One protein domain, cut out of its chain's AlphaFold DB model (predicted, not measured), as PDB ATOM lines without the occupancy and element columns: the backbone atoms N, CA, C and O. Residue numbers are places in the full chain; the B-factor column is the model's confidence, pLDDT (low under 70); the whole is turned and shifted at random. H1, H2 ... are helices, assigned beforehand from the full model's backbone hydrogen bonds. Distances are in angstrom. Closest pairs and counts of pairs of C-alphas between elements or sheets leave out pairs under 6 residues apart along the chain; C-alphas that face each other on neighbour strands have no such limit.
ATOM      1  N   ASN A 227       5.427  21.605 -13.268       55.59
ATOM      2  CA  ASN A 227       6.382  22.059 -12.247       55.59
ATOM      3  C   ASN A 227       7.554  21.087 -12.017       55.59
ATOM      4  O   ASN A 227       8.644  21.548 -11.702       55.59
ATOM      5  N   ASP A 228       7.375  19.784 -12.235       66.94
ATOM      6  CA  ASP A 228       8.432  18.780 -12.069       66.94
ATOM      7  C   ASP A 228       9.527  18.918 -13.120       66.94
ATOM      8  O   ASP A 228      10.680  18.677 -12.804       66.94
ATOM      9  N   LYS A 229       9.214  19.370 -14.346       82.94
ATOM     10  CA  LYS A 229      10.264  19.619 -15.347       82.94
ATOM     11  C   LYS A 229      11.138  20.810 -14.951       82.94
ATOM     12  O   LYS A 229      12.349  20.736 -15.080       82.94
ATOM     13  N   ILE A 230      10.537  21.892 -14.450       88.56
ATOM     14  CA  ILE A 230      11.288  23.068 -13.983       88.56
ATOM     15  C   ILE A 230      12.098  22.726 -12.732       88.56
ATOM     16  O   ILE A 230      13.264  23.091 -12.646       88.56
ATOM     17  N   LYS A 231      11.513  21.960 -11.803       89.50
ATOM     18  CA  LYS A 231      12.230  21.458 -10.632       89.50
ATOM     19  C   LYS A 231      13.397  20.553 -11.025       89.50
ATOM     20  O   LYS A 231      14.481  20.734 -10.495       89.50
ATOM     21  N   GLN A 232      13.195  19.655 -11.991       89.00
ATOM     22  CA  GLN A 232      14.258  18.807 -12.526       89.00
ATOM     23  C   GLN A 232      15.365  19.646 -13.160       89.00
ATOM     24  O   GLN A 232      16.526  19.388 -12.900       89.00
ATOM     25  N   ILE A 233      15.031  20.688 -13.931       90.56
ATOM     26  CA  ILE A 233      16.044  21.588 -14.495       90.56
ATOM     27  C   ILE A 233      16.859  22.245 -13.375       90.56
ATOM     28  O   ILE A 233      18.076  22.269 -13.479       90.56
ATOM     29  N   ILE A 234      16.220  22.727 -12.304       91.88
ATOM     30  CA  ILE A 234      16.925  23.318 -11.154       91.88
ATOM     31  C   ILE A 234      17.849  22.283 -10.493       91.88
ATOM     32  O   ILE A 234      19.034  22.553 -10.333       91.88
ATOM     33  N   GLU A 235      17.329  21.093 -10.176       93.31
ATOM     34  CA  GLU A 235      18.089  19.997  -9.554       93.31
ATOM     35  C   GLU A 235      19.258  19.530 -10.438       93.31
ATOM     36  O   GLU A 235      20.356  19.295  -9.941       93.31
ATOM     37  N   ASP A 236      19.052  19.435 -11.753       91.19
ATOM     38  CA  ASP A 236      20.092  19.091 -12.723       91.19
ATOM     39  C   ASP A 236      21.169  20.184 -12.782       91.19
ATOM     40  O   ASP A 236      22.352  19.863 -12.835       91.19
ATOM     41  N   THR A 237      20.789  21.470 -12.742       93.69
ATOM     42  CA  THR A 237      21.750  22.586 -12.725       93.69
ATOM     43  C   THR A 237      22.581  22.556 -11.443       93.69
ATOM     44  O   THR A 237      23.802  22.643 -11.509       93.69
ATOM     45  N   GLU A 238      21.952  22.366 -10.279       94.12
ATOM     46  CA  GLU A 238      22.665  22.211  -9.003       94.12
ATOM     47  C   GLU A 238      23.577  20.976  -8.999       94.12
ATOM     48  O   GLU A 238      24.672  21.010  -8.438       94.12
ATOM     49  N   THR A 239      23.149  19.893  -9.653       92.94
ATOM     50  CA  THR A 239      23.962  18.683  -9.818       92.94
ATOM     51  C   THR A 239      25.183  18.961 -10.689       92.94
ATOM     52  O   THR A 239      26.279  18.562 -10.308       92.94
ATOM     53  N   ILE A 240      25.029  19.681 -11.806       91.81
ATOM     54  CA  ILE A 240      26.152  20.083 -12.664       91.81
ATOM     55  C   ILE A 240      27.138  20.950 -11.877       91.81
ATOM     56  O   ILE A 240      28.319  20.630 -11.865       91.81
ATOM     57  N   ILE A 241      26.667  21.970 -11.150       93.81
ATOM     58  CA  ILE A 241      27.529  22.832 -10.317       93.81
ATOM     59  C   ILE A 241      28.306  22.004  -9.296       93.81
ATOM     60  O   ILE A 241      29.505  22.194  -9.118       93.81
ATOM     61  N   LYS A 242      27.635  21.053  -8.640       93.75
ATOM     62  CA  LYS A 242      28.278  20.168  -7.670       93.75
ATOM     63  C   LYS A 242      29.314  19.250  -8.323       93.75
ATOM     64  O   LYS A 242      30.361  19.004  -7.735       93.75
ATOM     65  N   GLU A 243      29.034  18.722  -9.509       93.56
ATOM     66  CA  GLU A 243      29.999  17.908 -10.254       93.56
ATOM     67  C   GLU A 243      31.203  18.741 -10.711       93.56
ATOM     68  O   GLU A 243      32.322  18.247 -10.623       93.56
ATOM     69  N   ILE A 244      31.005  19.997 -11.133       93.31
ATOM     70  CA  ILE A 244      32.095  20.938 -11.436       93.31
ATOM     71  C   ILE A 244      32.929  21.195 -10.172       93.31
ATOM     72  O   ILE A 244      34.144  21.034 -10.206       93.31
ATOM     73  N   GLU A 245      32.299  21.472  -9.028       94.19
ATOM     74  CA  GLU A 245      33.000  21.683  -7.751       94.19
ATOM     75  C   GLU A 245      33.866  20.478  -7.369       94.19
ATOM     76  O   GLU A 245      35.022  20.633  -6.988       94.19
ATOM     77  N   ILE A 246      33.347  19.262  -7.545       94.19
ATOM     78  CA  ILE A 246      34.048  18.030  -7.162       94.19
ATOM     79  C   ILE A 246      35.133  17.632  -8.169       94.19
ATOM     80  O   ILE A 246      36.192  17.144  -7.772       94.19
ATOM     81  N   ARG A 247      34.868  17.771  -9.471       94.50
ATOM     82  CA  ARG A 247      35.760  17.285 -10.538       94.50
ATOM     83  C   ARG A 247      36.719  18.337 -11.057       94.50
ATOM     84  O   ARG A 247      37.683  17.960 -11.716       94.50
ATOM     85  N   GLN A 248      36.432  19.607 -10.793       92.69
ATOM     86  CA  GLN A 248      37.225  20.736 -11.254       92.69
ATOM     87  C   GLN A 248      37.754  21.630 -10.129       92.69
ATOM     88  O   GLN A 248      38.643  22.447 -10.360       92.69
ATOM     89  N   GLY A 249      37.271  21.454  -8.891       89.12
ATOM     90  CA  GLY A 249      37.715  22.246  -7.738       89.12
ATOM     91  C   GLY A 249      37.216  23.695  -7.768       89.12
ATOM     92  O   GLY A 249      37.669  24.518  -6.977       89.12
ATOM     93  N   TYR A 250      36.294  24.015  -8.681       88.06
ATOM     94  CA  TYR A 250      35.728  25.347  -8.858       88.06
ATOM     95  C   TYR A 250      34.221  25.324  -8.654       88.06
ATOM     96  O   TYR A 250      33.532  24.417  -9.110       88.06
ATOM     97  N   LYS A 251      33.685  26.344  -7.992       90.75
ATOM     98  CA  LYS A 251      32.248  26.454  -7.775       90.75
ATOM     99  C   LYS A 251      31.644  27.482  -8.721       90.75
ATOM    100  O   LYS A 251      31.710  28.678  -8.447       90.75
ATOM    101  N   ASP A 252      31.027  26.989  -9.788       91.12
ATOM    102  CA  ASP A 252      30.235  27.817 -10.696       91.12
ATOM    103  C   ASP A 252      29.014  28.410  -9.980       91.12
ATOM    104  O   ASP A 252      28.435  27.814  -9.061       91.12
ATOM    105  N   ASP A 253      28.607  29.599 -10.412       93.25
ATOM    106  CA  ASP A 253      27.336  30.179 -10.009       93.25
ATOM    107  C   ASP A 253      26.160  29.542 -10.767       93.25
ATOM    108  O   ASP A 253      26.296  28.862 -11.794       93.25
ATOM    109  N   PHE A 254      24.964  29.714 -10.205       94.06
ATOM    110  CA  PHE A 254      23.767  29.082 -10.744       94.06
ATOM    111  C   PHE A 254      23.369  29.693 -12.087       94.06
ATOM    112  O   PHE A 254      22.941  28.980 -12.996       94.06
ATOM    113  N   GLU A 255      23.520  31.006 -12.213       94.38
ATOM    114  CA  GLU A 255      23.168  31.800 -13.374       94.38
ATOM    115  C   GLU A 255      24.036  31.445 -14.590       94.38
ATOM    116  O   GLU A 255      23.478  31.145 -15.646       94.38
ATOM    117  N   THR A 256      25.365  31.402 -14.453       94.19
ATOM    118  CA  THR A 256      26.301  31.007 -15.522       94.19
ATOM    119  C   THR A 256      26.037  29.592 -15.999       94.19
ATOM    120  O   THR A 256      25.860  29.381 -17.200       94.19
ATOM    121  N   THR A 257      25.902  28.633 -15.082       94.38
ATOM    122  CA  THR A 257      25.619  27.236 -15.444       94.38
ATOM    123  C   THR A 257      24.269  27.114 -16.157       94.38
ATOM    124  O   THR A 257      24.129  26.391 -17.144       94.38
ATOM    125  N   LEU A 258      23.246  27.842 -15.699       94.31
ATOM    126  CA  LEU A 258      21.926  27.833 -16.327       94.31
ATOM    127  C   LEU A 258      21.952  28.427 -17.746       94.31
ATOM    128  O   LEU A 258      21.299  27.890 -18.645       94.31
ATOM    129  N   ILE A 259      22.715  29.502 -17.958       94.38
ATOM    130  CA  ILE A 259      22.948  30.084 -19.285       94.38
ATOM    131  C   ILE A 259      23.710  29.104 -20.184       94.38
ATOM    132  O   ILE A 259      23.300  28.903 -21.327       94.38
ATOM    133  N   ALA A 260      24.729  28.417 -19.666       92.00
ATOM    134  CA  ALA A 260      25.472  27.413 -20.422       92.00
ATOM    135  C   ALA A 260      24.577  26.268 -20.905       92.00
ATOM    136  O   ALA A 260      24.621  25.885 -22.073       92.00
ATOM    137  N   ARG A 261      23.664  25.785 -20.057       92.88
ATOM    138  CA  ARG A 261      22.657  24.782 -20.453       92.88
ATOM    139  C   ARG A 261      21.680  25.295 -21.514       92.88
ATOM    140  O   ARG A 261      21.236  24.528 -22.374       92.88
ATOM    141  N   TYR A 262      21.329  26.582 -21.480       92.44
ATOM    142  CA  TYR A 262      20.549  27.208 -22.551       92.44
ATOM    143  C   TYR A 262      21.344  27.254 -23.865       92.44
ATOM    144  O   TYR A 262      20.823  26.840 -24.903       92.44
ATOM    145  N   ASN A 263      22.614  27.666 -23.821       90.06
ATOM    146  CA  ASN A 263      23.498  27.705 -24.988       90.06
ATOM    147  C   ASN A 263      23.726  26.299 -25.583       90.06
ATOM    148  O   ASN A 263      23.685  26.124 -26.805       90.06
ATOM    149  N   ALA A 264      23.827  25.280 -24.721       86.69
ATOM    150  CA  ALA A 264      23.867  23.855 -25.063       86.69
ATOM    151  C   ALA A 264      22.565  23.331 -25.699       86.69
ATOM    152  O   ALA A 264      22.520  22.213 -26.217       86.69
ATOM    153  N   ARG A 265      21.495  24.138 -25.692       88.88
ATOM    154  CA  ARG A 265      20.138  23.796 -26.149       88.88
ATOM    155  C   ARG A 265      19.481  22.670 -25.346       88.88
ATOM    156  O   ARG A 265      18.582  21.998 -25.854       88.88
ATOM    157  N   GLU A 266      19.892  22.478 -24.095       87.00
ATOM    158  CA  GLU A 266      19.254  21.531 -23.171       87.00
ATOM    159  C   GLU A 266      17.911  22.054 -22.657       87.00
ATOM    160  O   GLU A 266      16.982  21.281 -22.409       87.00
ATOM    161  N   ILE A 267      17.807  23.377 -22.519       89.62
ATOM    162  CA  ILE A 267      16.614  24.075 -22.044       89.62
ATOM    163  C   ILE A 267      16.187  25.158 -23.032       89.62
ATOM    164  O   ILE A 267      16.999  25.770 -23.723       89.62
ATOM    165  N   THR A 268      14.883  25.404 -23.104       90.75
ATOM    166  CA  THR A 268      14.305  26.460 -23.948       90.75
ATOM    167  C   THR A 268      14.256  27.808 -23.224       90.75
ATOM    168  O   THR A 268      14.257  27.861 -21.995       90.75
ATOM    169  N   LEU A 269      14.104  28.911 -23.967       88.81
ATOM    170  CA  LEU A 269      13.910  30.251 -23.385       88.81
ATOM    171  C   LEU A 269      12.694  30.317 -22.437       88.81
ATOM    172  O   LEU A 269      12.717  31.014 -21.424       88.81
ATOM    173  N   GLU A 270      11.615  29.593 -22.750       88.06
ATOM    174  CA  GLU A 270      10.430  29.529 -21.883       88.06
ATOM    175  C   GLU A 270      10.745  28.834 -20.551       88.06
ATOM    176  O   GLU A 270      10.262  29.254 -19.500       88.06
ATOM    177  N   GLU A 271      11.549  27.772 -20.587       89.81
ATOM    178  CA  GLU A 271      11.969  27.038 -19.395       89.81
ATOM    179  C   GLU A 271      12.965  27.840 -18.564       89.81
ATOM    180  O   GLU A 271      12.775  27.930 -17.355       89.81
ATOM    181  N   LEU A 272      13.932  28.503 -19.206       92.31
ATOM    182  CA  LEU A 272      14.864  29.431 -18.566       92.31
ATOM    183  C   LEU A 272      14.110  30.498 -17.759       92.31
ATOM    184  O   LEU A 272      14.328  30.638 -16.561       92.31
ATOM    185  N   ASN A 273      13.150  31.191 -18.378       90.69
ATOM    186  CA  ASN A 273      12.361  32.221 -17.695       90.69
ATOM    187  C   ASN A 273      11.556  31.678 -16.503       90.69
ATOM    188  O   ASN A 273      11.406  32.369 -15.498       90.69
ATOM    189  N   LYS A 274      11.038  30.448 -16.599       89.31
ATOM    190  CA  LYS A 274      10.321  29.806 -15.485       89.31
ATOM    191  C   LYS A 274      11.254  29.411 -14.350       89.31
ATOM    192  O   LYS A 274      10.845  29.490 -13.196       89.31
ATOM    193  N   VAL A 275      12.479  28.986 -14.662       91.31
ATOM    194  CA  VAL A 275      13.512  28.738 -13.651       91.31
ATOM    195  C   VAL A 275      13.850  30.045 -12.940       91.31
ATOM    196  O   VAL A 275      13.768  30.076 -11.719       91.31
ATOM    197  N   ILE A 276      14.097  31.127 -13.685       90.19
ATOM    198  CA  ILE A 276      14.370  32.466 -13.134       90.19
ATOM    199  C   ILE A 276      13.245  32.918 -12.189       90.19
ATOM    200  O   ILE A 276      13.503  33.370 -11.076       90.19
ATOM    201  N   GLU A 277      11.980  32.761 -12.594       87.94
ATOM    202  CA  GLU A 277      10.828  33.107 -11.751       87.94
ATOM    203  C   GLU A 277      10.752  32.247 -10.476       87.94
ATOM    204  O   GLU A 277      10.410  32.754  -9.402       87.94
ATOM    205  N   ALA A 278      11.073  30.955 -10.582       87.94
ATOM    206  CA  ALA A 278      11.001  30.007  -9.476       87.94
ATOM    207  C   ALA A 278      12.135  30.185  -8.454       87.94
ATOM    208  O   ALA A 278      11.878  30.115  -7.251       87.94
ATOM    209  N   THR A 279      13.368  30.410  -8.913       89.44
ATOM    210  CA  THR A 279      14.557  30.544  -8.055       89.44
ATOM    211  C   THR A 279      14.772  31.971  -7.570       89.44
ATOM    212  O   THR A 279      15.362  32.162  -6.509       89.44
ATOM    213  N   LYS A 280      14.265  32.971  -8.308       88.56
ATOM    214  CA  LYS A 280      14.576  34.396  -8.110       88.56
ATOM    215  C   LYS A 280      16.083  34.678  -8.148       88.56
ATOM    216  O   LYS A 280      16.563  35.501  -7.374       88.56
ATOM    217  N   CYS A 281      16.800  33.963  -9.013       87.06
ATOM    218  CA  CYS A 281      18.213  34.199  -9.295       87.06
ATOM    219  C   CYS A 281      18.427  35.574  -9.955       87.06
ATOM    220  O   CYS A 281      17.473  36.186 -10.450       87.06
ATOM    221  N   ASP A 282      19.670  36.047 -10.011       89.69
ATOM    222  CA  ASP A 282      20.030  37.399 -10.465       89.69
ATOM    223  C   ASP A 282      20.044  37.543 -12.007       89.69
ATOM    224  O   ASP A 282      20.847  38.270 -12.591       89.69
ATOM    225  N   LEU A 283      19.103  36.882 -12.695       89.31
ATOM    226  CA  LEU A 283      18.881  36.996 -14.139       89.31
ATOM    227  C   LEU A 283      17.556  37.715 -14.442       89.31
ATOM    228  O   LEU A 283      16.535  37.440 -13.808       89.31
ATOM    229  N   PRO A 284      17.509  38.619 -15.440       89.00
ATOM    230  CA  PRO A 284      16.253  39.218 -15.863       89.00
ATOM    231  C   PRO A 284      15.407  38.235 -16.684       89.00
ATOM    232  O   PRO A 284      15.909  37.300 -17.294       89.00
ATOM    233  N   ILE A 285      14.097  38.476 -16.747       87.12
ATOM    234  CA  ILE A 285      13.193  37.717 -17.623       87.12
ATOM    235  C   ILE A 285      13.313  38.243 -19.058       87.12
ATOM    236  O   ILE A 285      13.169  39.444 -19.310       87.12
ATOM    237  N   PHE A 286      13.500  37.338 -20.017       86.25
ATOM    238  CA  PHE A 286      13.710  37.669 -21.424       86.25
ATOM    239  C   PHE A 286      12.532  37.236 -22.296       86.25
ATOM    240  O   PHE A 286      12.232  36.056 -22.441       86.25
ATOM    241  N   PHE A 287      11.891  38.191 -22.968       80.19
ATOM    242  CA  PHE A 287      10.760  37.901 -23.862       80.19
ATOM    243  C   PHE A 287      11.177  37.513 -25.290       80.19
ATOM    244  O   PHE A 287      10.320  37.154 -26.097       80.19
ATOM    245  N   LYS A 288      12.468  37.644 -25.626       83.25
ATOM    246  CA  LYS A 288      13.037  37.383 -26.954       83.25
ATOM    247  C   LYS A 288      14.465  36.860 -26.839       83.25
ATOM    248  O   LYS A 288      15.226  37.385 -26.028       83.25
ATOM    249  N   GLU A 289      14.830  35.908 -27.695       87.94
ATOM    250  CA  GLU A 289      16.181  35.326 -27.744       87.94
ATOM    251  C   GLU A 289      17.244  36.386 -28.053       87.94
ATOM    252  O   GLU A 289      18.304  36.387 -27.440       87.94
ATOM    253  N   GLU A 290      16.952  37.366 -28.917       89.44
ATOM    254  CA  GLU A 290      17.941  38.398 -29.254       89.44
ATOM    255  C   GLU A 290      18.309  39.285 -28.057       89.44
ATOM    256  O   GLU A 290      19.422  39.799 -27.997       89.44
ATOM    257  N   LEU A 291      17.385  39.479 -27.108       86.81
ATOM    258  CA  LEU A 291      17.653  40.247 -25.888       86.81
ATOM    259  C   LEU A 291      18.488  39.445 -24.892       86.81
ATOM    260  O   LEU A 291      19.342  40.029 -24.231       86.81
ATOM    261  N   LEU A 292      18.244  38.134 -24.803       89.25
ATOM    262  CA  LEU A 292      19.054  37.230 -23.994       89.25
ATOM    263  C   LEU A 292      20.486  37.179 -24.530       89.25
ATOM    264  O   LEU A 292      21.412  37.451 -23.781       89.25
ATOM    265  N   ASN A 293      20.667  36.959 -25.833       87.19
ATOM    266  CA  ASN A 293      21.999  36.905 -26.441       87.19
ATOM    267  C   ASN A 293      22.764  38.225 -26.250       87.19
ATOM    268  O   ASN A 293      23.908  38.217 -25.819       87.19
ATOM    269  N   GLN A 294      22.108  39.378 -26.446       88.00
ATOM    270  CA  GLN A 294      22.724  40.684 -26.161       88.00
ATOM    271  C   GLN A 294      23.098  40.879 -24.690       88.00
ATOM    272  O   GLN A 294      23.986  41.674 -24.388       88.00
ATOM    273  N   TYR A 295      22.364  40.252 -23.774       89.12
ATOM    274  CA  TYR A 295      22.670  40.305 -22.354       89.12
ATOM    275  C   TYR A 295      23.842  39.384 -22.013       89.12
ATOM    276  O   TYR A 295      24.730  39.816 -21.283       89.12
ATOM    277  N   ILE A 296      23.883  38.180 -22.588       88.00
ATOM    278  CA  ILE A 296      24.997  37.239 -22.439       88.00
ATOM    279  C   ILE A 296      26.297  37.889 -22.929       88.00
ATOM    280  O   ILE A 296      27.235  38.032 -22.150       88.00
ATOM    281  N   ASP A 297      26.294  38.425 -24.155       85.06
ATOM    282  CA  ASP A 297      27.457  39.079 -24.777       85.06
ATOM    283  C   ASP A 297      28.004  40.271 -23.966       85.06
ATOM    284  O   ASP A 297      29.162  40.655 -24.113       85.06
ATOM    285  N   ARG A 298      27.166  40.926 -23.149       88.94
ATOM    286  CA  ARG A 298      27.556  42.114 -22.366       88.94
ATOM    287  C   ARG A 298      28.101  41.796 -20.982       88.94
ATOM    288  O   ARG A 298      28.788  42.650 -20.428       88.94
ATOM    289  N   ASN A 299      27.715  40.661 -20.411       85.44
ATOM    290  CA  ASN A 299      28.029  40.311 -19.026       85.44
ATOM    291  C   ASN A 299      29.024  39.149 -18.917       85.44
ATOM    292  O   ASN A 299      29.379  38.805 -17.799       85.44
ATOM    293  N   ASP A 300      29.481  38.605 -20.050       82.50
ATOM    294  CA  ASP A 300      30.558  37.610 -20.130       82.50
ATOM    295  C   ASP A 300      30.294  36.383 -19.242       82.50
ATOM    296  O   ASP A 300      31.030  36.075 -18.307       82.50
ATOM    297  N   PHE A 301      29.167  35.707 -19.499       85.31
ATOM    298  CA  PHE A 301      28.838  34.466 -18.800       85.31
ATOM    299  C   PHE A 301      29.756  33.350 -19.292       85.31
ATOM    300  O   PHE A 301      29.607  32.887 -20.421       85.31
ATOM    301  N   TYR A 302      30.655  32.902 -18.422       87.62
ATOM    302  CA  TYR A 302      31.480  31.724 -18.640       87.62
ATOM    303  C   TYR A 302      31.180  30.696 -17.552       87.62
ATOM    304  O   TYR A 302      31.240  31.010 -16.365       87.62
ATOM    305  N   SER A 303      30.847  29.478 -17.969       90.88
ATOM    306  CA  SER A 303      30.701  28.330 -17.076       90.88
ATOM    307  C   SER A 303      31.752  27.295 -17.437       90.88
ATOM    308  O   SER A 303      32.031  27.063 -18.611       90.88
ATOM    309  N   ASN A 304      32.257  26.601 -16.427       89.31
ATOM    310  CA  ASN A 304      33.139  25.449 -16.578       89.31
ATOM    311  C   ASN A 304      32.446  24.216 -17.194       89.31
ATOM    312  O   ASN A 304      33.074  23.181 -17.419       89.31
ATOM    313  N   TYR A 305      31.144  24.324 -17.475       89.12
ATOM    314  CA  TYR A 305      30.404  23.403 -18.330       89.12
ATOM    315  C   TYR A 305      30.643  23.644 -19.830       89.12
ATOM    316  O   TYR A 305      30.297  22.780 -20.635       89.12
ATOM    317  N   GLU A 306      31.185  24.804 -20.218       88.00
ATOM    318  CA  GLU A 306      31.484  25.180 -21.603       88.00
ATOM    319  C   GLU A 306      32.976  24.979 -21.918       88.00
ATOM    320  O   GLU A 306      33.851  25.421 -21.174       88.00
ATOM    321  N   HIS A 307      33.286  24.353 -23.056       84.44
ATOM    322  CA  HIS A 307      34.659  24.111 -23.499       84.44
ATOM    323  C   HIS A 307      34.858  24.572 -24.939       84.44
ATOM    324  O   HIS A 307      34.169  24.115 -25.856       84.44
TER     325      HIS A 307
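What this domain is: This is residues 227 to 307 of the 558 residues of the protein "DUF3102 domain-containing protein" of Clostridium botulinum (UniProt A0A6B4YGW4). One long helix, H1, lies across two shorter helices, H2 and H3, which run side by side in opposite ways; H4 lies beyond H2 on the side away from H1, joined to H3 by a loop. The first part of H1 crosses H3 and the next part crosses H2, while its end reaches past H2; after H4, residues 300 to 307 form a tail with no named element. The printed part has 81 residues with four named helices, in the order H1, H2, H3, H4, and no named strand; the class is all helix. It is compact, with a radius of gyration of the C-alphas of 12.1 A, and the C-alphas span 35 by 31 by 21 A.

Where its parts are: H1, the longest helix, holds residues 227 to 248 and measures 30.9 A from C-alpha 227 at (6.382, 22.059, -12.247) to C-alpha 248 at (37.225, 20.736, -11.254). H2 holds residues 254 to 263 and measures 14.3 A. H3 holds residues 269 to 279 and measures 15.3 A. H4 holds residues 289 to 299 and measures 15.5 A, ending with C-alpha 299 at (28.029, 40.311, -19.026).

How they stand to each other: H1 touches H3 with residues 230 to 234 alone, and the closest C-alphas, those of Ile 230 and Val 275, are 6.1 A apart. Their lines are about perpendicular, at 82 degrees. H1 touches H2 with residues 237 to 241 alone, and the closest C-alphas, those of Thr 237 and Leu 258, are 6.4 A apart. These two are also about perpendicular, at 75 degrees. H2 and H3 form a helical hairpin: they only just touch, with 3 pairs of C-alphas within 8 A, and run opposite ways at a shallow tilt of 11 degrees. Their closest C-alphas, those of Tyr 262 and Leu 272, are 7.3 A apart. One of the three touching pairs is at a shallow tilt, and the helix packing is mostly crossed, but only just. H3 and H4 are close but not clearly touching, with the closest C-alphas, those of Leu 269 and Glu 289, 7.1 A apart; they run the same way at a steep tilt of 57 degrees. H2 and H4 are near each other, with 6 pairs of C-alphas within 10 A. H1 and H4 are apart. In H1, H2, H3 and H4 every O i to N i+4 pair is within hydrogen-bond range.

The domain as a whole: The two C-alphas farthest apart, those of Gly 249 and Phe 287, are 35.1 A apart. The printed part has no cut. The links H1 to H2 and H2 to H3 are tight, with 5 residues each, and the link H3 to H4 is short, with 9 residues. The mean pLDDT of the printed part is 89.1, and residues 227 to 228 are under 70.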